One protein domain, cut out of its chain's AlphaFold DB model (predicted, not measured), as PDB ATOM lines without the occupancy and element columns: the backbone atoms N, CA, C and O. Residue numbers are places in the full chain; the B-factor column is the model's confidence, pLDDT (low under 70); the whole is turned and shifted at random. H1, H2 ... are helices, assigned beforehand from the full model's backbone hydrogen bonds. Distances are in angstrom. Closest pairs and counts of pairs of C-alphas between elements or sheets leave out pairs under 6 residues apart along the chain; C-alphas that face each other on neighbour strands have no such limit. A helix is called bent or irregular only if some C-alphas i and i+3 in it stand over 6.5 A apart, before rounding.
ATOM      1  N   LEU A 110     -16.574  -0.974 -28.838       97.00
ATOM      2  CA  LEU A 110     -16.163  -2.263 -28.286       97.00
ATOM      3  C   LEU A 110     -17.386  -3.002 -27.750       97.00
ATOM      4  O   LEU A 110     -17.595  -4.143 -28.160       97.00
ATOM      5  N   ALA A 111     -18.235  -2.325 -26.973       98.00
ATOM      6  CA  ALA A 111     -19.506  -2.872 -26.500       98.00
ATOM      7  C   ALA A 111     -20.412  -3.319 -27.662       98.00
ATOM      8  O   ALA A 111     -20.878  -4.454 -27.677       98.00
ATOM      9  N   VAL A 112     -20.574  -2.491 -28.706       97.44
ATOM     10  CA  VAL A 112     -21.351  -2.868 -29.908       97.44
ATOM     11  C   VAL A 112     -20.794  -4.130 -30.577       97.44
ATOM     12  O   VAL A 112     -21.556  -5.004 -30.995       97.44
ATOM     13  N   ARG A 113     -19.465  -4.240 -30.718       97.06
ATOM     14  CA  ARG A 113     -18.829  -5.421 -31.325       97.06
ATOM     15  C   ARG A 113     -19.009  -6.668 -30.466       97.06
ATOM     16  O   ARG A 113     -19.319  -7.717 -31.026       97.06
ATOM     17  N   ALA A 114     -18.825  -6.541 -29.154       97.88
ATOM     18  CA  ALA A 114     -19.016  -7.627 -28.200       97.88
ATOM     19  C   ALA A 114     -20.465  -8.131 -28.237       97.88
ATOM     20  O   ALA A 114     -20.685  -9.320 -28.451       97.88
ATOM     21  N   PHE A 115     -21.441  -7.219 -28.171       98.12
ATOM     22  CA  PHE A 115     -22.860  -7.547 -28.297       98.12
ATOM     23  C   PHE A 115     -23.164  -8.262 -29.613       98.12
ATOM     24  O   PHE A 115     -23.760  -9.336 -29.614       98.12
ATOM     25  N   ARG A 116     -22.704  -7.712 -30.749       97.00
ATOM     26  CA  ARG A 116     -22.929  -8.324 -32.067       97.00
ATOM     27  C   ARG A 116     -22.391  -9.751 -32.123       97.00
ATOM     28  O   ARG A 116     -23.079 -10.618 -32.644       97.00
ATOM     29  N   HIS A 117     -21.190  -9.981 -31.595       97.12
ATOM     30  CA  HIS A 117     -20.594 -11.313 -31.533       97.12
ATOM     31  C   HIS A 117     -21.403 -12.256 -30.630       97.12
ATOM     32  O   HIS A 117     -21.677 -13.384 -31.026       97.12
ATOM     33  N   ALA A 118     -21.830 -11.786 -29.454       96.12
ATOM     34  CA  ALA A 118     -22.596 -12.578 -28.492       96.12
ATOM     35  C   ALA A 118     -23.962 -13.037 -29.029       96.12
ATOM     36  O   ALA A 118     -24.423 -14.123 -28.687       96.12
ATOM     37  N   VAL A 119     -24.611 -12.234 -29.879       96.31
ATOM     38  CA  VAL A 119     -25.943 -12.560 -30.418       96.31
ATOM     39  C   VAL A 119     -25.911 -13.228 -31.791       96.31
ATOM     40  O   VAL A 119     -26.955 -13.670 -32.253       96.31
ATOM     41  N   GLU A 120     -24.760 -13.305 -32.469       94.81
ATOM     42  CA  GLU A 120     -24.680 -13.744 -33.875       94.81
ATOM     43  C   GLU A 120     -25.190 -15.177 -34.078       94.81
ATOM     44  O   GLU A 120     -25.931 -15.437 -35.023       94.81
ATOM     45  N   SER A 121     -24.841 -16.088 -33.166       91.44
ATOM     46  CA  SER A 121     -25.237 -17.500 -33.221       91.44
ATOM     47  C   SER A 121     -26.583 -17.796 -32.554       91.44
ATOM     48  O   SER A 121     -26.994 -18.955 -32.517       91.44
ATOM     49  N   ARG A 122     -27.263 -16.789 -31.988       90.81
ATOM     50  CA  ARG A 122     -28.524 -16.993 -31.266       90.81
ATOM     51  C   ARG A 122     -29.728 -17.044 -32.228       90.81
ATOM     52  O   ARG A 122     -29.723 -16.336 -33.240       90.81
ATOM     53  N   PRO A 123     -30.783 -17.828 -31.925       89.19
ATOM     54  CA  PRO A 123     -31.970 -17.949 -32.780       89.19
ATOM     55  C   PRO A 123     -32.640 -16.612 -33.118       89.19
ATOM     56  O   PRO A 123     -33.124 -16.425 -34.235       89.19
ATOM     57  N   LEU A 124     -32.648 -15.664 -32.175       90.94
ATOM     58  CA  LEU A 124     -33.266 -14.349 -32.342       90.94
ATOM     59  C   LEU A 124     -32.223 -13.234 -32.550       90.94
ATOM     60  O   LEU A 124     -32.415 -12.092 -32.121       90.94
ATOM     61  N   SER A 125     -31.123 -13.530 -33.255       94.31
ATOM     62  CA  SER A 125     -30.030 -12.576 -33.517       94.31
ATOM     63  C   SER A 125     -30.499 -11.275 -34.179       94.31
ATOM     64  O   SER A 125     -30.076 -10.182 -33.796       94.31
ATOM     65  N   LYS A 126     -31.418 -11.361 -35.150       93.81
ATOM     66  CA  LYS A 126     -31.984 -10.190 -35.838       93.81
ATOM     67  C   LYS A 126     -32.790  -9.309 -34.881       93.81
ATOM     68  O   LYS A 126     -32.576  -8.098 -34.865       93.81
ATOM     69  N   LEU A 127     -33.651  -9.920 -34.065       93.56
ATOM     70  CA  LEU A 127     -34.437  -9.215 -33.051       93.56
ATOM     71  C   LEU A 127     -33.516  -8.532 -32.037       93.56
ATOM     72  O   LEU A 127     -33.707  -7.358 -31.744       93.56
ATOM     73  N   SER A 128     -32.471  -9.229 -31.582       95.81
ATOM     74  CA  SER A 128     -31.461  -8.690 -30.662       95.81
ATOM     75  C   SER A 128     -30.787  -7.442 -31.224       95.81
ATOM     76  O   SER A 128     -30.746  -6.402 -30.571       95.81
ATOM     77  N   LYS A 129     -30.308  -7.513 -32.473       97.06
ATOM     78  CA  LYS A 129     -29.664  -6.386 -33.164       97.06
ATOM     79  C   LYS A 129     -30.620  -5.200 -33.315       97.06
ATOM     80  O   LYS A 129     -30.215  -4.060 -33.092       97.06
ATOM     81  N   GLN A 130     -31.878  -5.455 -33.677       96.06
ATOM     82  CA  GLN A 130     -32.892  -4.411 -33.828       96.06
ATOM     83  C   GLN A 130     -33.250  -3.762 -32.484       96.06
ATOM     84  O   GLN A 130     -33.252  -2.535 -32.406       96.06
ATOM     85  N   LEU A 131     -33.491  -4.568 -31.443       96.31
ATOM     86  CA  LEU A 131     -33.810  -4.101 -30.093       96.31
ATOM     87  C   LEU A 131     -32.695  -3.226 -29.532       96.31
ATOM     88  O   LEU A 131     -32.947  -2.088 -29.147       96.31
ATOM     89  N   PHE A 132     -31.460  -3.723 -29.576       98.12
ATOM     90  CA  PHE A 132     -30.288  -2.962 -29.160       98.12
ATOM     91  C   PHE A 132     -30.177  -1.630 -29.904       98.12
ATOM     92  O   PHE A 132     -29.965  -0.596 -29.280       98.12
ATOM     93  N   THR A 133     -30.354  -1.635 -31.229       96.00
ATOM     94  CA  THR A 133     -30.176  -0.424 -32.044       96.00
ATOM     95  C   THR A 133     -31.136   0.687 -31.627       96.00
ATOM     96  O   THR A 133     -30.704   1.824 -31.447       96.00
ATOM     97  N   PHE A 134     -32.429   0.392 -31.465       93.94
ATOM     98  CA  PHE A 134     -33.373   1.448 -31.104       93.94
ATOM     99  C   PHE A 134     -33.313   1.796 -29.605       93.94
ATOM    100  O   PHE A 134     -33.553   2.946 -29.249       93.94
ATOM    101  N   ALA A 135     -32.978   0.842 -28.729       97.12
ATOM    102  CA  ALA A 135     -32.767   1.106 -27.306       97.12
ATOM    103  C   ALA A 135     -31.561   2.037 -27.088       97.12
ATOM    104  O   ALA A 135     -31.651   3.015 -26.345       97.12
ATOM    105  N   GLU A 136     -30.466   1.796 -27.812       98.25
ATOM    106  CA  GLU A 136     -29.294   2.672 -27.814       98.25
ATOM    107  C   GLU A 136     -29.650   4.049 -28.382       98.25
ATOM    108  O   GLU A 136     -29.268   5.060 -27.801       98.25
ATOM    109  N   ASP A 137     -30.441   4.121 -29.457       97.62
ATOM    110  CA  ASP A 137     -30.948   5.403 -29.956       97.62
ATOM    111  C   ASP A 137     -31.707   6.175 -28.870       97.62
ATOM    112  O   ASP A 137     -31.422   7.350 -28.668       97.62
ATOM    113  N   LEU A 138     -32.621   5.534 -28.135       97.31
ATOM    114  CA  LEU A 138     -33.395   6.183 -27.071       97.31
ATOM    115  C   LEU A 138     -32.508   6.689 -25.922       97.31
ATOM    116  O   LEU A 138     -32.683   7.826 -25.472       97.31
ATOM    117  N   ARG A 139     -31.510   5.905 -25.493       97.69
ATOM    118  CA  ARG A 139     -30.511   6.365 -24.513       97.69
ATOM    119  C   ARG A 139     -29.751   7.585 -25.040       97.69
ATOM    120  O   ARG A 139     -29.585   8.585 -24.340       97.69
ATOM    121  N   LEU A 140     -29.302   7.528 -26.293       98.19
ATOM    122  CA  LEU A 140     -28.556   8.608 -26.937       98.19
ATOM    123  C   LEU A 140     -29.406   9.859 -27.178       98.19
ATOM    124  O   LEU A 140     -28.864  10.961 -27.121       98.19
ATOM    125  N   GLU A 141     -30.712   9.729 -27.414       97.44
ATOM    126  CA  GLU A 141     -31.640  10.863 -27.471       97.44
ATOM    127  C   GLU A 141     -31.606  11.633 -26.145       97.44
ATOM    128  O   GLU A 141     -31.400  12.848 -26.158       97.44
ATOM    129  N   ALA A 142     -31.695  10.943 -25.002       96.12
ATOM    130  CA  ALA A 142     -31.607  11.572 -23.682       96.12
ATOM    131  C   ALA A 142     -30.251  12.268 -23.452       96.12
ATOM    132  O   ALA A 142     -30.197  13.382 -22.919       96.12
ATOM    133  N   VAL A 143     -29.149  11.660 -23.909       97.44
ATOM    134  CA  VAL A 143     -27.816  12.290 -23.880       97.44
ATOM    135  C   VAL A 143     -27.795  13.561 -24.734       97.44
ATOM    136  O   VAL A 143     -27.379  14.617 -24.255       97.44
ATOM    137  N   CYS A 144     -28.301  13.501 -25.967       97.88
ATOM    138  CA  CYS A 144     -28.348  14.648 -26.872       97.88
ATOM    139  C   CYS A 144     -29.212  15.789 -26.311       97.88
ATOM    140  O   CYS A 144     -28.836  16.955 -26.426       97.88
ATOM    141  N   GLU A 145     -30.356  15.477 -25.697       96.81
ATOM    142  CA  GLU A 145     -31.238  16.462 -25.061       96.81
ATOM    143  C   GLU A 145     -30.578  17.160 -23.863       96.81
ATOM    144  O   GLU A 145     -30.825  18.351 -23.643       96.81
ATOM    145  N   ARG A 146     -29.729  16.444 -23.111       96.19
ATOM    146  CA  ARG A 146     -28.944  16.997 -21.999       96.19
ATOM    147  C   ARG A 146     -27.809  17.890 -22.492       96.19
ATOM    148  O   ARG A 146     -27.655  18.996 -21.984       96.19
ATOM    149  N   GLU A 147     -27.045  17.448 -23.492       96.31
ATOM    150  CA  GLU A 147     -25.954  18.254 -24.059       96.31
ATOM    151  C   GLU A 147     -26.464  19.479 -24.822       96.31
ATOM    152  O   GLU A 147     -25.830  20.536 -24.825       96.31
ATOM    153  N   ARG A 148     -27.600  19.338 -25.515       95.69
ATOM    154  CA  ARG A 148     -28.187  20.381 -26.356       95.69
ATOM    155  C   ARG A 148     -29.706  20.429 -26.189       95.69
ATOM    156  O   ARG A 148     -30.437  19.894 -27.028       95.69
ATOM    157  N   PRO A 149     -30.209  21.192 -25.201       95.75
ATOM    158  CA  PRO A 149     -31.645  21.325 -24.944       95.75
ATOM    159  C   PRO A 149     -32.476  21.771 -26.157       95.75
ATOM    160  O   PRO A 149     -33.644  21.406 -26.278       95.75
ATOM    161  N   GLY A 150     -31.874  22.503 -27.104       94.31
ATOM    162  CA  GLY A 150     -32.524  22.900 -28.361       94.31
ATOM    163  C   GLY A 150     -32.957  21.731 -29.262       94.31
ATOM    164  O   GLY A 150     -33.802  21.926 -30.138       94.31
ATOM    165  N   MET A 151     -32.430  20.520 -29.042       95.81
ATOM    166  CA  MET A 151     -32.785  19.313 -29.800       95.81
ATOM    167  C   MET A 151     -34.015  18.583 -29.258       95.81
ATOM    168  O   MET A 151     -34.590  17.771 -29.979       95.81
ATOM    169  N   LYS A 152     -34.499  18.917 -28.052       96.62
ATOM    170  CA  LYS A 152     -35.698  18.297 -27.450       96.62
ATOM    171  C   LYS A 152     -36.896  18.293 -28.398       96.62
ATOM    172  O   LYS A 152     -37.600  17.297 -28.539       96.62
ATOM    173  N   ARG A 153     -37.110  19.398 -29.120       96.38
ATOM    174  CA  ARG A 153     -38.201  19.507 -30.103       96.38
ATOM    175  C   ARG A 153     -38.039  18.553 -31.293       96.38
ATOM    176  O   ARG A 153     -39.045  18.107 -31.833       96.38
ATOM    177  N   TRP A 154     -36.803  18.253 -31.700       97.38
ATOM    178  CA  TRP A 154     -36.517  17.337 -32.805       97.38
ATOM    179  C   TRP A 154     -36.823  15.901 -32.395       97.38
ATOM    180  O   TRP A 154     -37.567  15.216 -33.095       97.38
ATOM    181  N   PHE A 155     -36.347  15.487 -31.219       97.44
ATOM    182  CA  PHE A 155     -36.597  14.144 -30.704       97.44
ATOM    183  C   PHE A 155     -38.056  13.915 -30.314       97.44
ATOM    184  O   PHE A 155     -38.605  12.860 -30.610       97.44
ATOM    185  N   ARG A 156     -38.760  14.931 -29.800       95.81
ATOM    186  CA  ARG A 156     -40.215  14.850 -29.599       95.81
ATOM    187  C   ARG A 156     -40.970  14.571 -30.904       95.81
ATOM    188  O   ARG A 156     -41.884  13.750 -30.922       95.81
ATOM    189  N   THR A 157     -40.603  15.239 -31.999       96.19
ATOM    190  CA  THR A 157     -41.201  14.981 -33.320       96.19
ATOM    191  C   THR A 157     -40.849  13.579 -33.820       96.19
ATOM    192  O   THR A 157     -41.753  12.843 -34.211       96.19
ATOM    193  N   ARG A 158     -39.576  13.175 -33.722       96.06
ATOM    194  CA  ARG A 158     -39.097  11.825 -34.065       96.06
ATOM    195  C   ARG A 158     -39.885  10.736 -33.331       96.06
ATOM    196  O   ARG A 158     -40.461   9.867 -33.981       96.06
ATOM    197  N   ARG A 159     -39.982  10.821 -31.998       95.44
ATOM    198  CA  ARG A 159     -40.727   9.867 -31.159       95.44
ATOM    199  C   ARG A 159     -42.201   9.821 -31.536       95.44
ATOM    200  O   ARG A 159     -42.733   8.737 -31.738       95.44
ATOM    201  N   ARG A 160     -42.859  10.969 -31.739       94.81
ATOM    202  CA  ARG A 160     -44.263  11.007 -32.193       94.81
ATOM    203  C   ARG A 160     -44.460  10.268 -33.522       94.81
ATOM    204  O   ARG A 160     -45.430   9.525 -33.675       94.81
ATOM    205  N   MET A 161     -43.567  10.473 -34.488       95.38
ATOM    206  CA  MET A 161     -43.651   9.839 -35.809       95.38
ATOM    207  C   MET A 161     -43.393   8.334 -35.735       95.38
ATOM    208  O   MET A 161     -44.156   7.560 -36.318       95.38
ATOM    209  N   TYR A 162     -42.379   7.909 -34.981       95.62
ATOM    210  CA  TYR A 162     -42.120   6.491 -34.765       95.62
ATOM    211  C   TYR A 162     -43.222   5.807 -33.967       95.62
ATOM    212  O   TYR A 162     -43.617   4.715 -34.350       95.62
ATOM    213  N   ARG A 163     -43.791   6.439 -32.932       94.06
ATOM    214  CA  ARG A 163     -44.955   5.900 -32.210       94.06
ATOM    215  C   ARG A 163     -46.103   5.622 -33.176       94.06
ATOM    216  O   ARG A 163     -46.608   4.507 -33.206       94.06
ATOM    217  N   ARG A 164     -46.447   6.572 -34.059       93.44
ATOM    218  CA  ARG A 164     -47.461   6.350 -35.111       93.44
ATOM    219  C   ARG A 164     -47.124   5.148 -36.001       93.44
ATOM    220  O   ARG A 164     -47.999   4.325 -36.259       93.44
ATOM    221  N   TYR A 165     -45.875   5.039 -36.453       94.94
ATOM    222  CA  TYR A 165     -45.416   3.919 -37.277       94.94
ATOM    223  C   TYR A 165     -45.497   2.579 -36.533       94.94
ATOM    224  O   TYR A 165     -46.103   1.636 -37.036       94.94
ATOM    225  N   PHE A 166     -44.946   2.490 -35.324       94.00
ATOM    226  CA  PHE A 166     -44.915   1.259 -34.543       94.00
ATOM    227  C   PHE A 166     -46.298   0.840 -34.044       94.00
ATOM    228  O   PHE A 166     -46.557  -0.356 -33.987       94.00
ATOM    229  N   THR A 167     -47.233   1.766 -33.806       92.81
ATOM    230  CA  THR A 167     -48.645   1.418 -33.568       92.81
ATOM    231  C   THR A 167     -49.236   0.671 -34.761       92.81
ATOM    232  O   THR A 167     -49.864  -0.374 -34.590       92.81
ATOM    233  N   GLN A 168     -48.996   1.157 -35.983       93.81
ATOM    234  CA  GLN A 168     -49.464   0.486 -37.199       93.81
ATOM    235  C   GLN A 168     -48.758  -0.858 -37.412       93.81
ATOM    236  O   GLN A 168     -49.419  -1.852 -37.717       93.81
ATOM    237  N   GLN A 169     -47.434  -0.918 -37.213       93.31
ATOM    238  CA  GLN A 169     -46.677  -2.169 -37.330       93.31
ATOM    239  C   GLN A 169     -47.136  -3.203 -36.306       93.31
ATOM    240  O   GLN A 169     -47.332  -4.359 -36.663       93.31
ATOM    241  N   TRP A 170     -47.387  -2.802 -35.060       91.69
ATOM    242  CA  TRP A 170     -47.884  -3.698 -34.022       91.69
ATOM    243  C   TRP A 170     -49.223  -4.338 -34.427       91.69
ATOM    244  O   TRP A 170     -49.366  -5.560 -34.369       91.69
ATOM    245  N   GLN A 171     -50.178  -3.549 -34.936       90.19
ATOM    246  CA  GLN A 171     -51.472  -4.064 -35.412       90.19
ATOM    247  C   GLN A 171     -51.337  -4.962 -36.655       90.19
ATOM    248  O   GLN A 171     -51.949  -6.035 -36.734       90.19
ATOM    249  N   ALA A 172     -50.522  -4.550 -37.628       91.69
ATOM    250  CA  ALA A 172     -50.304  -5.303 -38.859       91.69
ATOM    251  C   ALA A 172     -49.596  -6.642 -38.596       91.69
ATOM    252  O   ALA A 172     -50.027  -7.681 -39.099       91.69
ATOM    253  N   ASN A 173     -48.551  -6.637 -37.765       90.25
ATOM    254  CA  ASN A 173     -47.772  -7.826 -37.423       90.25
ATOM    255  C   ASN A 173     -48.586  -8.815 -36.587       90.25
ATOM    256  O   ASN A 173     -48.502 -10.017 -36.838       90.25
ATOM    257  N   ARG A 174     -49.470  -8.322 -35.704       85.75
ATOM    258  CA  ARG A 174     -50.463  -9.155 -35.008       85.75
ATOM    259  C   ARG A 174     -51.353  -9.918 -35.985       85.75
ATOM    260  O   ARG A 174     -51.590 -11.107 -35.815       85.75
ATOM    261  N   THR A 175     -51.846  -9.232 -37.015       88.00
ATOM    262  CA  THR A 175     -52.768  -9.820 -38.000       88.00
ATOM    263  C   THR A 175     -52.072 -10.861 -38.883       88.00
ATOM    264  O   THR A 175     -52.690 -11.842 -39.286       88.00
ATOM    265  N   ARG A 176     -50.776 -10.670 -39.159       89.56
ATOM    266  CA  ARG A 176     -49.950 -11.572 -39.979       89.56
ATOM    267  C   ARG A 176     -49.319 -12.729 -39.195       89.56
ATOM    268  O   ARG A 176     -48.722 -13.600 -39.816       89.56
ATOM    269  N   GLY A 177     -49.403 -12.729 -37.863       84.69
ATOM    270  CA  GLY A 177     -48.687 -13.690 -37.014       84.69
ATOM    271  C   GLY A 177     -47.164 -13.489 -37.002       84.69
ATOM    272  O   GLY A 177     -46.423 -14.421 -36.705       84.69
ATOM    273  N   ALA A 178     -46.682 -12.287 -37.339       88.31
ATOM    274  CA  ALA A 178     -45.263 -11.932 -37.311       88.31
ATOM    275  C   ALA A 178     -44.856 -11.518 -35.888       88.31
ATOM    276  O   ALA A 178     -44.691 -10.338 -35.579       88.31
ATOM    277  N   TRP A 179     -44.760 -12.500 -34.992       86.19
ATOM    278  CA  TRP A 179     -44.699 -12.251 -33.552       86.19
ATOM    279  C   TRP A 179     -43.455 -11.478 -33.088       86.19
ATOM    280  O   TRP A 179     -43.584 -10.577 -32.264       86.19
ATOM    281  N   ALA A 180     -42.273 -11.757 -33.652       88.44
ATOM    282  CA  ALA A 180     -41.039 -11.047 -33.300       88.44
ATOM    283  C   ALA A 180     -41.095  -9.557 -33.687       88.44
ATOM    284  O   ALA A 180     -40.739  -8.690 -32.890       88.44
ATOM    285  N   ASP A 181     -41.605  -9.243 -34.882       90.25
ATOM    286  CA  ASP A 181     -41.775  -7.856 -35.328       90.25
ATOM    287  C   ASP A 181     -42.904  -7.148 -34.559       90.25
ATOM    288  O   ASP A 181     -42.835  -5.942 -34.310       90.25
ATOM    289  N   GLN A 182     -43.950  -7.878 -34.152       89.06
ATOM    290  CA  GLN A 182     -44.975  -7.349 -33.251       89.06
ATOM    291  C   GLN A 182     -44.381  -7.017 -31.875       89.06
ATOM    292  O   GLN A 182     -44.672  -5.952 -31.332       89.06
ATOM    293  N   PHE A 183     -43.546  -7.901 -31.323       89.62
ATOM    294  CA  PHE A 183     -42.865  -7.688 -30.048       89.62
ATOM    295  C   PHE A 183     -41.949  -6.463 -30.109       89.62
ATOM    296  O   PHE A 183     -42.073  -5.577 -29.268       89.62
ATOM    297  N   LEU A 184     -41.115  -6.350 -31.148       91.88
ATOM    298  CA  LEU A 184     -40.249  -5.188 -31.370       91.88
ATOM    299  C   LEU A 184     -41.053  -3.876 -31.402       91.88
ATOM    300  O   LEU A 184     -40.676  -2.895 -30.760       91.88
ATOM    301  N   ALA A 185     -42.185  -3.867 -32.113       92.69
ATOM    302  CA  ALA A 185     -43.069  -2.706 -32.167       92.69
ATOM    303  C   ALA A 185     -43.692  -2.379 -30.800       92.69
ATOM    304  O   ALA A 185     -43.731  -1.213 -30.410       92.69
ATOM    305  N   GLY A 186     -44.134  -3.397 -30.056       90.81
ATOM    306  CA  GLY A 186     -44.656  -3.244 -28.697       90.81
ATOM    307  C   GLY A 186     -43.617  -2.667 -27.735       90.81
ATOM    308  O   GLY A 186     -43.920  -1.720 -27.013       90.81
ATOM    309  N   MET A 187     -42.375  -3.158 -27.794       91.19
ATOM    310  CA  MET A 187     -41.262  -2.647 -26.988       91.19
ATOM    311  C   MET A 187     -41.006  -1.163 -27.251       91.19
ATOM    312  O   MET A 187     -40.881  -0.392 -26.304       91.19
ATOM    313  N   TYR A 188     -40.989  -0.731 -28.517       93.62
ATOM    314  CA  TYR A 188     -40.826   0.691 -28.833       93.62
ATOM    315  C   TYR A 188     -41.961   1.545 -28.248       93.62
ATOM    316  O   TYR A 188     -41.714   2.602 -27.660       93.62
ATOM    317  N   LEU A 189     -43.213   1.100 -28.399       92.12
ATOM    318  CA  LEU A 189     -44.385   1.818 -27.886       92.12
ATOM    319  C   LEU A 189     -44.368   1.933 -26.365       92.12
ATOM    320  O   LEU A 189     -44.682   3.002 -25.842       92.12
ATOM    321  N   ARG A 190     -43.965   0.860 -25.681       89.12
ATOM    322  CA  ARG A 190     -43.781   0.854 -24.233       89.12
ATOM    323  C   ARG A 190     -42.669   1.832 -23.840       89.12
ATOM    324  O   ARG A 190     -42.870   2.637 -22.941       89.12
ATOM    325  N   LEU A 191     -41.535   1.836 -24.560       90.44
ATOM    326  CA  LEU A 191     -40.307   2.563 -24.145       90.44
ATOM    327  C   LEU A 191     -40.442   4.066 -24.319       90.44
ATOM    328  O   LEU A 191     -39.685   4.851 -23.759       90.44
ATOM    329  N   THR A 192     -41.434   4.453 -25.105       92.12
ATOM    330  CA  THR A 192     -41.747   5.833 -25.437       92.12
ATOM    331  C   THR A 192     -43.140   6.229 -24.959       92.12
ATOM    332  O   THR A 192     -43.703   7.182 -25.490       92.12
ATOM    333  N   ALA A 193     -43.728   5.471 -24.028       87.69
ATOM    334  CA  ALA A 193     -45.018   5.794 -23.435       87.69
ATOM    335  C   ALA A 193     -44.960   7.173 -22.759       87.69
ATOM    336  O   ALA A 193     -44.072   7.439 -21.952       87.69
ATOM    337  N   ASP A 194     -45.905   8.049 -23.106       76.31
ATOM    338  CA  ASP A 194     -46.001   9.390 -22.514       76.31
ATOM    339  C   ASP A 194     -46.760   9.344 -21.173       76.31
ATOM    340  O   ASP A 194     -46.657  10.261 -20.358       76.31
ATOM    341  N   SER A 195     -47.518   8.267 -20.940       73.31
ATOM    342  CA  SER A 195     -48.307   8.019 -19.738       73.31
ATOM    343  C   SER A 195     -48.045   6.610 -19.198       73.31
ATOM    344  O   SER A 195     -48.005   5.667 -19.989       73.31
ATOM    345  N   PRO A 196     -47.967   6.413 -17.867       63.53
ATOM    346  CA  PRO A 196     -47.957   5.081 -17.253       63.53
ATOM    347  C   PRO A 196     -49.187   4.231 -17.601       63.53
ATOM    348  O   PRO A 196     -49.144   3.018 -17.450       63.53
ATOM    349  N   LEU A 197     -50.274   4.867 -18.053       60.69
ATOM    350  CA  LEU A 197     -51.510   4.210 -18.489       60.69
ATOM    351  C   LEU A 197     -51.491   3.812 -19.975       60.69
ATOM    352  O   LEU A 197     -52.426   3.162 -20.442       60.69
ATOM    353  N   ASP A 198     -50.464   4.213 -20.736       65.88
ATOM    354  CA  ASP A 198     -50.283   3.784 -22.126       65.88
ATOM    355  C   ASP A 198     -49.751   2.338 -22.142       65.88
ATOM    356  O   ASP A 198     -48.576   2.062 -22.409       65.88
ATOM    357  N   ASP A 199     -50.632   1.388 -21.848       61.75
ATOM    358  CA  ASP A 199     -50.327  -0.037 -21.913       61.75
ATOM    359  C   ASP A 199     -50.449  -0.526 -23.362       61.75
ATOM    360  O   ASP A 199     -51.502  -0.967 -23.827       61.75
ATOM    361  N   ALA A 200     -49.346  -0.455 -24.111       63.72
ATOM    362  CA  ALA A 200     -49.213  -1.255 -25.322       63.72
ATOM    363  C   ALA A 200     -48.988  -2.717 -24.900       63.72
ATOM    364  O   ALA A 200     -47.980  -2.993 -24.244       63.72
ATOM    365  N   PRO A 201     -49.865  -3.669 -25.274       62.31
ATOM    366  CA  PRO A 201     -49.629  -5.063 -24.940       62.31
ATOM    367  C   PRO A 201     -48.347  -5.518 -25.636       62.31
ATOM    368  O   PRO A 201     -48.250  -5.478 -26.874       62.31
ATOM    369  N   LEU A 202     -47.368  -5.972 -24.854       65.31
ATOM    370  CA  LEU A 202     -46.282  -6.776 -25.398       65.31
ATOM    371  C   LEU A 202     -46.934  -8.012 -26.038       65.31
ATOM    372  O   LEU A 202     -47.960  -8.505 -25.568       65.31
ATOM    373  N   ALA A 203     -46.454  -8.401 -27.220       57.28
ATOM    374  CA  ALA A 203     -47.100  -9.417 -28.050       57.28
ATOM    375  C   ALA A 203     -47.443 -10.692 -27.239       57.28
ATOM    376  O   ALA A 203     -46.723 -11.015 -26.297       57.28
ATOM    377  N   PRO A 204     -48.463 -11.478 -27.636       54.53
ATOM    378  CA  PRO A 204     -48.909 -12.681 -26.910       54.53
ATOM    379  C   PRO A 204     -47.895 -13.848 -26.917       54.53
ATOM    380  O   PRO A 204     -48.270 -14.992 -26.683       54.53
ATOM    381  N   MET A 205     -46.619 -13.581 -27.218       54.81
ATOM    382  CA  MET A 205     -45.510 -14.525 -27.059       54.81
ATOM    383  C   MET A 205     -45.137 -14.754 -25.592       54.81
ATOM    384  O   MET A 205     -44.502 -15.759 -25.283       54.81
ATOM    385  N   ALA A 206     -45.482 -13.814 -24.712       62.00
ATOM    386  CA  ALA A 206     -45.222 -13.916 -23.290       62.00
ATOM    387  C   ALA A 206     -46.410 -14.579 -22.585       62.00
ATOM    388  O   ALA A 206     -47.543 -14.110 -22.700       62.00
ATOM    389  N   ASP A 207     -46.149 -15.659 -21.849       72.00
ATOM    390  CA  ASP A 207     -47.057 -16.073 -20.783       72.00
ATOM    391  C   ASP A 207     -46.980 -15.079 -19.605       72.00
ATOM    392  O   ASP A 207     -46.190 -14.131 -19.611       72.00
ATOM    393  N   GLU A 208     -47.817 -15.270 -18.586       77.94
ATOM    394  CA  GLU A 208     -47.879 -14.369 -17.428       77.94
ATOM    395  C   GLU A 208     -46.544 -14.285 -16.664       77.94
ATOM    396  O   GLU A 208     -46.152 -13.209 -16.214       77.94
ATOM    397  N   ALA A 209     -45.797 -15.392 -16.578       81.31
ATOM    398  CA  ALA A 209     -44.500 -15.422 -15.908       81.31
ATOM    399  C   ALA A 209     -43.450 -14.620 -16.687       81.31
ATOM    400  O   ALA A 209     -42.641 -13.892 -16.111       81.31
ATOM    401  N   VAL A 210     -43.475 -14.721 -18.010       81.25
ATOM    402  CA  VAL A 210     -42.604 -13.976 -18.914       81.25
ATOM    403  C   VAL A 210     -42.958 -12.498 -18.897       81.25
ATOM    404  O   VAL A 210     -42.057 -11.668 -18.810       81.25
ATOM    405  N   GLN A 211     -44.248 -12.160 -18.918       81.19
ATOM    406  CA  GLN A 211     -44.705 -10.781 -18.785       81.19
ATOM    407  C   GLN A 211     -44.211 -10.187 -17.462       81.19
ATOM    408  O   GLN A 211     -43.602  -9.123 -17.471       81.19
ATOM    409  N   ALA A 212     -44.367 -10.902 -16.344       84.44
ATOM    410  CA  ALA A 212     -43.873 -10.451 -15.045       84.44
ATOM    411  C   ALA A 212     -42.355 -10.203 -15.049       84.44
ATOM    412  O   ALA A 212     -41.892  -9.206 -14.501       84.44
ATOM    413  N   ARG A 213     -41.566 -11.064 -15.708       87.19
ATOM    414  CA  ARG A 213     -40.112 -10.860 -15.853       87.19
ATOM    415  C   ARG A 213     -39.761  -9.704 -16.792       87.19
ATOM    416  O   ARG A 213     -38.764  -9.029 -16.562       87.19
ATOM    417  N   LEU A 214     -40.555  -9.438 -17.826       86.19
ATOM    418  CA  LEU A 214     -40.372  -8.246 -18.661       86.19
ATOM    419  C   LEU A 214     -40.630  -6.965 -17.860       86.19
ATOM    420  O   LEU A 214     -39.857  -6.017 -17.981       86.19
ATOM    421  N   GLU A 215     -41.648  -6.953 -16.995       85.31
ATOM    422  CA  GLU A 215     -41.931  -5.810 -16.116       85.31
ATOM    423  C   GLU A 215     -40.788  -5.545 -15.113       85.31
ATOM    424  O   GLU A 215     -40.579  -4.398 -14.728       85.31
ATOM    425  N   THR A 216     -39.983  -6.548 -14.726       88.94
ATOM    426  CA  THR A 216     -38.797  -6.317 -13.868       88.94
ATOM    427  C   THR A 216     -37.573  -5.814 -14.629       88.94
ATOM    428  O   THR A 216     -36.749  -5.095 -14.060       88.94
ATOM    429  N   LEU A 217     -37.439  -6.160 -15.913       90.00
ATOM    430  CA  LEU A 217     -36.396  -5.624 -16.798       90.00
ATOM    431  C   LEU A 217     -36.706  -4.195 -17.251       90.00
ATOM    432  O   LEU A 217     -35.830  -3.497 -17.759       90.00
ATOM    433  N   TRP A 218     -37.951  -3.756 -17.082       84.94
ATOM    434  CA  TRP A 218     -38.415  -2.487 -17.602       84.94
ATOM    435  C   TRP A 218     -37.705  -1.257 -17.026       84.94
ATOM    436  O   TRP A 218     -37.137  -0.488 -17.807       84.94
ATOM    437  N   PRO A 219     -37.667  -1.059 -15.693       87.38
ATOM    438  CA  PRO A 219     -37.053   0.133 -15.114       87.38
ATOM    439  C   PRO A 219     -35.550   0.200 -15.403       87.38
ATOM    440  O   PRO A 219     -35.015   1.282 -15.611       87.38
ATOM    441  N   GLN A 220     -34.902  -0.965 -15.532       91.12
ATOM    442  CA  GLN A 220     -33.462  -1.088 -15.771       91.12
ATOM    443  C   GLN A 220     -33.016  -0.404 -17.068       91.12
ATOM    444  O   GLN A 220     -31.899   0.100 -17.140       91.12
ATOM    445  N   PHE A 221     -33.882  -0.343 -18.089       93.06
ATOM    446  CA  PHE A 221     -33.568   0.401 -19.308       93.06
ATOM    447  C   PHE A 221     -33.366   1.896 -19.034       93.06
ATOM    448  O   PHE A 221     -32.458   2.507 -19.592       93.06
ATOM    449  N   PHE A 222     -34.212   2.498 -18.193       90.94
ATOM    450  CA  PHE A 222     -34.147   3.936 -17.916       90.94
ATOM    451  C   PHE A 222     -32.946   4.313 -17.049       90.94
ATOM    452  O   PHE A 222     -32.500   5.459 -17.103       90.94
ATOM    453  N   ASP A 223     -32.398   3.342 -16.322       91.88
ATOM    454  CA  ASP A 223     -31.167   3.488 -15.549       91.88
ATOM    455  C   ASP A 223     -29.901   3.247 -16.395       91.88
ATOM    456  O   ASP A 223     -28.798   3.581 -15.960       91.88
ATOM    457  N   ALA A 224     -30.036   2.720 -17.622       94.88
ATOM    458  CA  ALA A 224     -28.905   2.425 -18.494       94.88
ATOM    459  C   ALA A 224     -28.180   3.709 -18.938       94.88
ATOM    460  O   ALA A 224     -28.666   4.532 -19.719       94.88
ATOM    461  N   SER A 225     -26.949   3.853 -18.471       95.00
ATOM    462  CA  SER A 225     -26.069   4.998 -18.677       95.00
ATOM    463  C   SER A 225     -25.034   4.762 -19.784       95.00
ATOM    464  O   SER A 225     -24.579   5.720 -20.423       95.00
ATOM    465  N   SER A 226     -24.715   3.498 -20.083       97.88
ATOM    466  CA  SER A 226     -23.681   3.105 -21.048       97.88
ATOM    467  C   SER A 226     -24.208   2.229 -22.192       97.88
ATOM    468  O   SER A 226     -25.253   1.591 -22.094       97.88
ATOM    469  N   THR A 227     -23.462   2.167 -23.302       98.50
ATOM    470  CA  THR A 227     -23.775   1.256 -24.421       98.50
ATOM    471  C   THR A 227     -23.717  -0.217 -23.994       98.50
ATOM    472  O   THR A 227     -24.459  -1.030 -24.536       98.50
ATOM    473  N   ALA A 228     -22.846  -0.563 -23.038       98.38
ATOM    474  CA  ALA A 228     -22.745  -1.918 -22.500       98.38
ATOM    475  C   ALA A 228     -24.000  -2.294 -21.700       98.38
ATOM    476  O   ALA A 228     -24.589  -3.333 -21.962       98.38
ATOM    477  N   GLU A 229     -24.490  -1.403 -20.834       98.06
ATOM    478  CA  GLU A 229     -25.728  -1.636 -20.072       98.06
ATOM    479  C   GLU A 229     -26.951  -1.789 -20.989       98.06
ATOM    480  O   GLU A 229     -27.792  -2.657 -20.766       98.06
ATOM    481  N   VAL A 230     -27.033  -1.011 -22.075       98.25
ATOM    482  CA  VAL A 230     -28.086  -1.197 -23.095       98.25
ATOM    483  C   VAL A 230     -27.956  -2.549 -23.800       98.25
ATOM    484  O   VAL A 230     -28.968  -3.184 -24.101       98.25
ATOM    485  N   ALA A 231     -26.730  -2.991 -24.085       98.12
ATOM    486  CA  ALA A 231     -26.472  -4.295 -24.689       98.12
ATOM    487  C   ALA A 231     -26.890  -5.444 -23.762       98.12
ATOM    488  O   ALA A 231     -27.585  -6.354 -24.217       98.12
ATOM    489  N   ASP A 232     -26.534  -5.370 -22.480       97.56
ATOM    490  CA  ASP A 232     -26.902  -6.362 -21.466       97.56
ATOM    491  C   ASP A 232     -28.421  -6.416 -21.275       97.56
ATOM    492  O   ASP A 232     -29.018  -7.495 -21.292       97.56
ATOM    493  N   TRP A 233     -29.073  -5.252 -21.200       97.38
ATOM    494  CA  TRP A 233     -30.529  -5.159 -21.135       97.38
ATOM    495  C   TRP A 233     -31.202  -5.788 -22.364       97.38
ATOM    496  O   TRP A 233     -32.098  -6.625 -22.233       97.38
ATOM    497  N   ALA A 234     -30.754  -5.438 -23.574       96.94
ATOM    498  CA  ALA A 234     -31.321  -5.978 -24.810       96.94
ATOM    499  C   ALA A 234     -31.118  -7.499 -24.908       96.94
ATOM    500  O   ALA A 234     -32.011  -8.217 -25.367       96.94
ATOM    501  N   PHE A 235     -29.963  -7.992 -24.458       95.44
ATOM    502  CA  PHE A 235     -29.666  -9.417 -24.383       95.44
ATOM    503  C   PHE A 235     -30.614 -10.136 -23.418       95.44
ATOM    504  O   PHE A 235     -31.230 -11.123 -23.814       95.44
ATOM    505  N   ALA A 236     -30.800  -9.610 -22.203       94.62
ATOM    506  CA  ALA A 236     -31.691 -10.185 -21.195       94.62
ATOM    507  C   ALA A 236     -33.151 -10.258 -21.676       94.62
ATOM    508  O   ALA A 236     -33.824 -11.275 -21.495       94.62
ATOM    509  N   VAL A 237     -33.636  -9.207 -22.347       93.00
ATOM    510  CA  VAL A 237     -34.990  -9.181 -22.920       93.00
ATOM    511  C   VAL A 237     -35.167 -10.261 -23.991       93.00
ATOM    512  O   VAL A 237     -36.174 -10.970 -23.990       93.00
ATOM    513  N   VAL A 238     -34.214 -10.406 -24.918       91.75
ATOM    514  CA  VAL A 238     -34.352 -11.394 -26.002       91.75
ATOM    515  C   VAL A 238     -34.119 -12.817 -25.514       91.75
ATOM    516  O   VAL A 238     -34.818 -13.721 -25.962       91.75
ATOM    517  N   GLU A 239     -33.219 -13.037 -24.562       90.69
ATOM    518  CA  GLU A 239     -33.028 -14.347 -23.933       90.69
ATOM    519  C   GLU A 239     -34.315 -14.870 -23.283       90.69
ATOM    520  O   GLU A 239     -34.674 -16.045 -23.424       90.69
ATOM    521  N   LEU A 240     -35.063 -13.976 -22.633       89.06
ATOM    522  CA  LEU A 240     -36.372 -14.305 -22.094       89.06
ATOM    523  C   LEU A 240     -37.344 -14.738 -23.209       89.06
ATOM    524  O   LEU A 240     -38.037 -15.740 -23.057       89.06
ATOM    525  N   MET A 241     -37.338 -14.056 -24.359       85.19
ATOM    526  CA  MET A 241     -38.145 -14.432 -25.533       85.19
ATOM    527  C   MET A 241     -37.719 -15.754 -26.177       85.19
ATOM    528  O   MET A 241     -38.573 -16.527 -26.616       85.19
ATOM    529  N   GLU A 242     -36.421 -16.046 -26.232       85.06
ATOM    530  CA  GLU A 242     -35.911 -17.325 -26.735       85.06
ATOM    531  C   GLU A 242     -36.402 -18.491 -25.883       85.06
ATOM    532  O   GLU A 242     -36.832 -19.512 -26.423       85.06
ATOM    533  N   THR A 243     -36.416 -18.306 -24.564       78.06
ATOM    534  CA  THR A 243     -36.914 -19.309 -23.618       78.06
ATOM    535  C   THR A 243     -38.394 -19.624 -23.879       78.06
ATOM    536  O   THR A 243     -38.773 -20.795 -23.924       78.06
ATOM    537  N   CYS A 244     -39.222 -18.610 -24.159       71.69
ATOM    538  CA  CYS A 244     -40.630 -18.803 -24.534       71.69
ATOM    539  C   CYS A 244     -40.785 -19.556 -25.852       71.69
ATOM    540  O   CYS A 244     -41.578 -20.491 -25.952       71.69
ATOM    541  N   CYS A 245     -40.027 -19.155 -26.877       65.69
ATOM    542  CA  CYS A 245     -40.055 -19.811 -28.179       65.69
ATOM    543  C   CYS A 245     -39.692 -21.292 -28.047       65.69
ATOM    544  O   CYS A 245     -40.413 -22.142 -28.559       65.69
ATOM    545  N   LEU A 246     -38.632 -21.628 -27.311       57.22
ATOM    546  CA  LEU A 246     -38.242 -23.021 -27.096       57.22
ATOM    547  C   LEU A 246     -39.332 -23.824 -26.367       57.22
ATOM    548  O   LEU A 246     -39.573 -24.974 -26.734       57.22
ATOM    549  N   MET A 247     -40.052 -23.225 -25.411       53.81
ATOM    550  CA  MET A 247     -41.196 -23.885 -24.767       53.81
ATOM    551  C   MET A 247     -42.368 -24.109 -25.731       53.81
ATOM    552  O   MET A 247     -42.941 -25.198 -25.740       53.81
ATOM    553  N   ILE A 248     -42.694 -23.133 -26.584       53.28
ATOM    554  CA  ILE A 248     -43.775 -23.248 -27.581       53.28
ATOM    555  C   ILE A 248     -43.463 -24.345 -28.613       53.28
ATOM    556  O   ILE A 248     -44.358 -25.096 -28.996       53.28
ATOM    557  N   TRP A 249     -42.200 -24.482 -29.029       41.62
ATOM    558  CA  TRP A 249     -41.763 -25.509 -29.985       41.62
ATOM    559  C   TRP A 249     -41.549 -26.898 -29.358       41.62
ATOM    560  O   TRP A 249     -41.555 -27.892 -30.079       41.62
ATOM    561  N   SER A 250     -41.410 -26.984 -28.032       37.09
ATOM    562  CA  SER A 250     -41.287 -28.252 -27.292       37.09
ATOM    563  C   SER A 250     -42.631 -28.791 -26.785       37.09
ATOM    564  O   SER A 250     -42.685 -29.876 -26.205       37.09
ATOM    565  N   MET A 251     -43.734 -28.055 -26.976       32.72
ATOM    566  CA  MET A 251     -45.056 -28.522 -26.569       32.72
ATOM    567  C   MET A 251     -45.605 -29.568 -27.553       32.72
ATOM    568  O   MET A 251     -45.734 -29.280 -28.745       32.72
ATOM    569  N   PRO A 252     -46.014 -30.766 -27.084       33.03
ATOM    570  CA  PRO A 252     -46.738 -31.705 -27.925       33.03
ATOM    571  C   PRO A 252     -48.037 -31.060 -28.432       33.03
ATOM    572  O   PRO A 252     -48.774 -30.413 -27.680       33.03
TER     573      PRO A 252
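AT A GLANCE: This is residues 110 to 252 of the 267 residues of the protein "von Willebrand factor type A domain protein" of Geobacillus sp. WSUCF1 (UniProt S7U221). Five helices form an elongated up-and-down bundle, each running against the one before it: H2 lies between H1 and H6 on one side and the hairpin H3, H4 on the other. H5 packs on H6. The printed part has 143 residues with six named helices, H1 to H6, and no named strand: all helix, compact, radius of gyration of the C-alphas 15.4 A, spans 56 by 35 by 24 A.

IN THESE COORDINATES: H1, residues 110 to 120, begins at C-alpha 110 (-16.163, -2.263, -28.286). H2 is 125 to 147, 32.5 A; H3, 149 to 176, 40.5 A; H4, 179 to 191; H5, 208 to 223. H6, 227 to 250, 34.4 A, ends at C-alpha 250 (-41.287, -28.252, -27.292). H3 and H5 are only just irregular: C-alphas 150 and 153, like 216 and 219, are 6.8 A apart.

HOW THE PARTS SIT: H2, the hub, touches H6 through residues 127 to 136 alone, at a shallow tilt of 29 degrees, opposite ways; closest C-alphas Phe 132 and Ala 234, 5.4 A. H5 touches H6; closest C-alphas Phe 221 and Trp 233, 6.6 A. O i to N i+4 pairs are within hydrogen-bond range throughout H1, H2, H4 and H6, in 22 of 24 in H3, 8 of 12 in H5.

THE WHOLE: The farthest C-alphas, Gly 150 and Pro 252, are 56.4 A apart. The printed part has no cut; the link H4 to H5 is long. pLDDT is under 70 at 196 to 206 and 245 to 252.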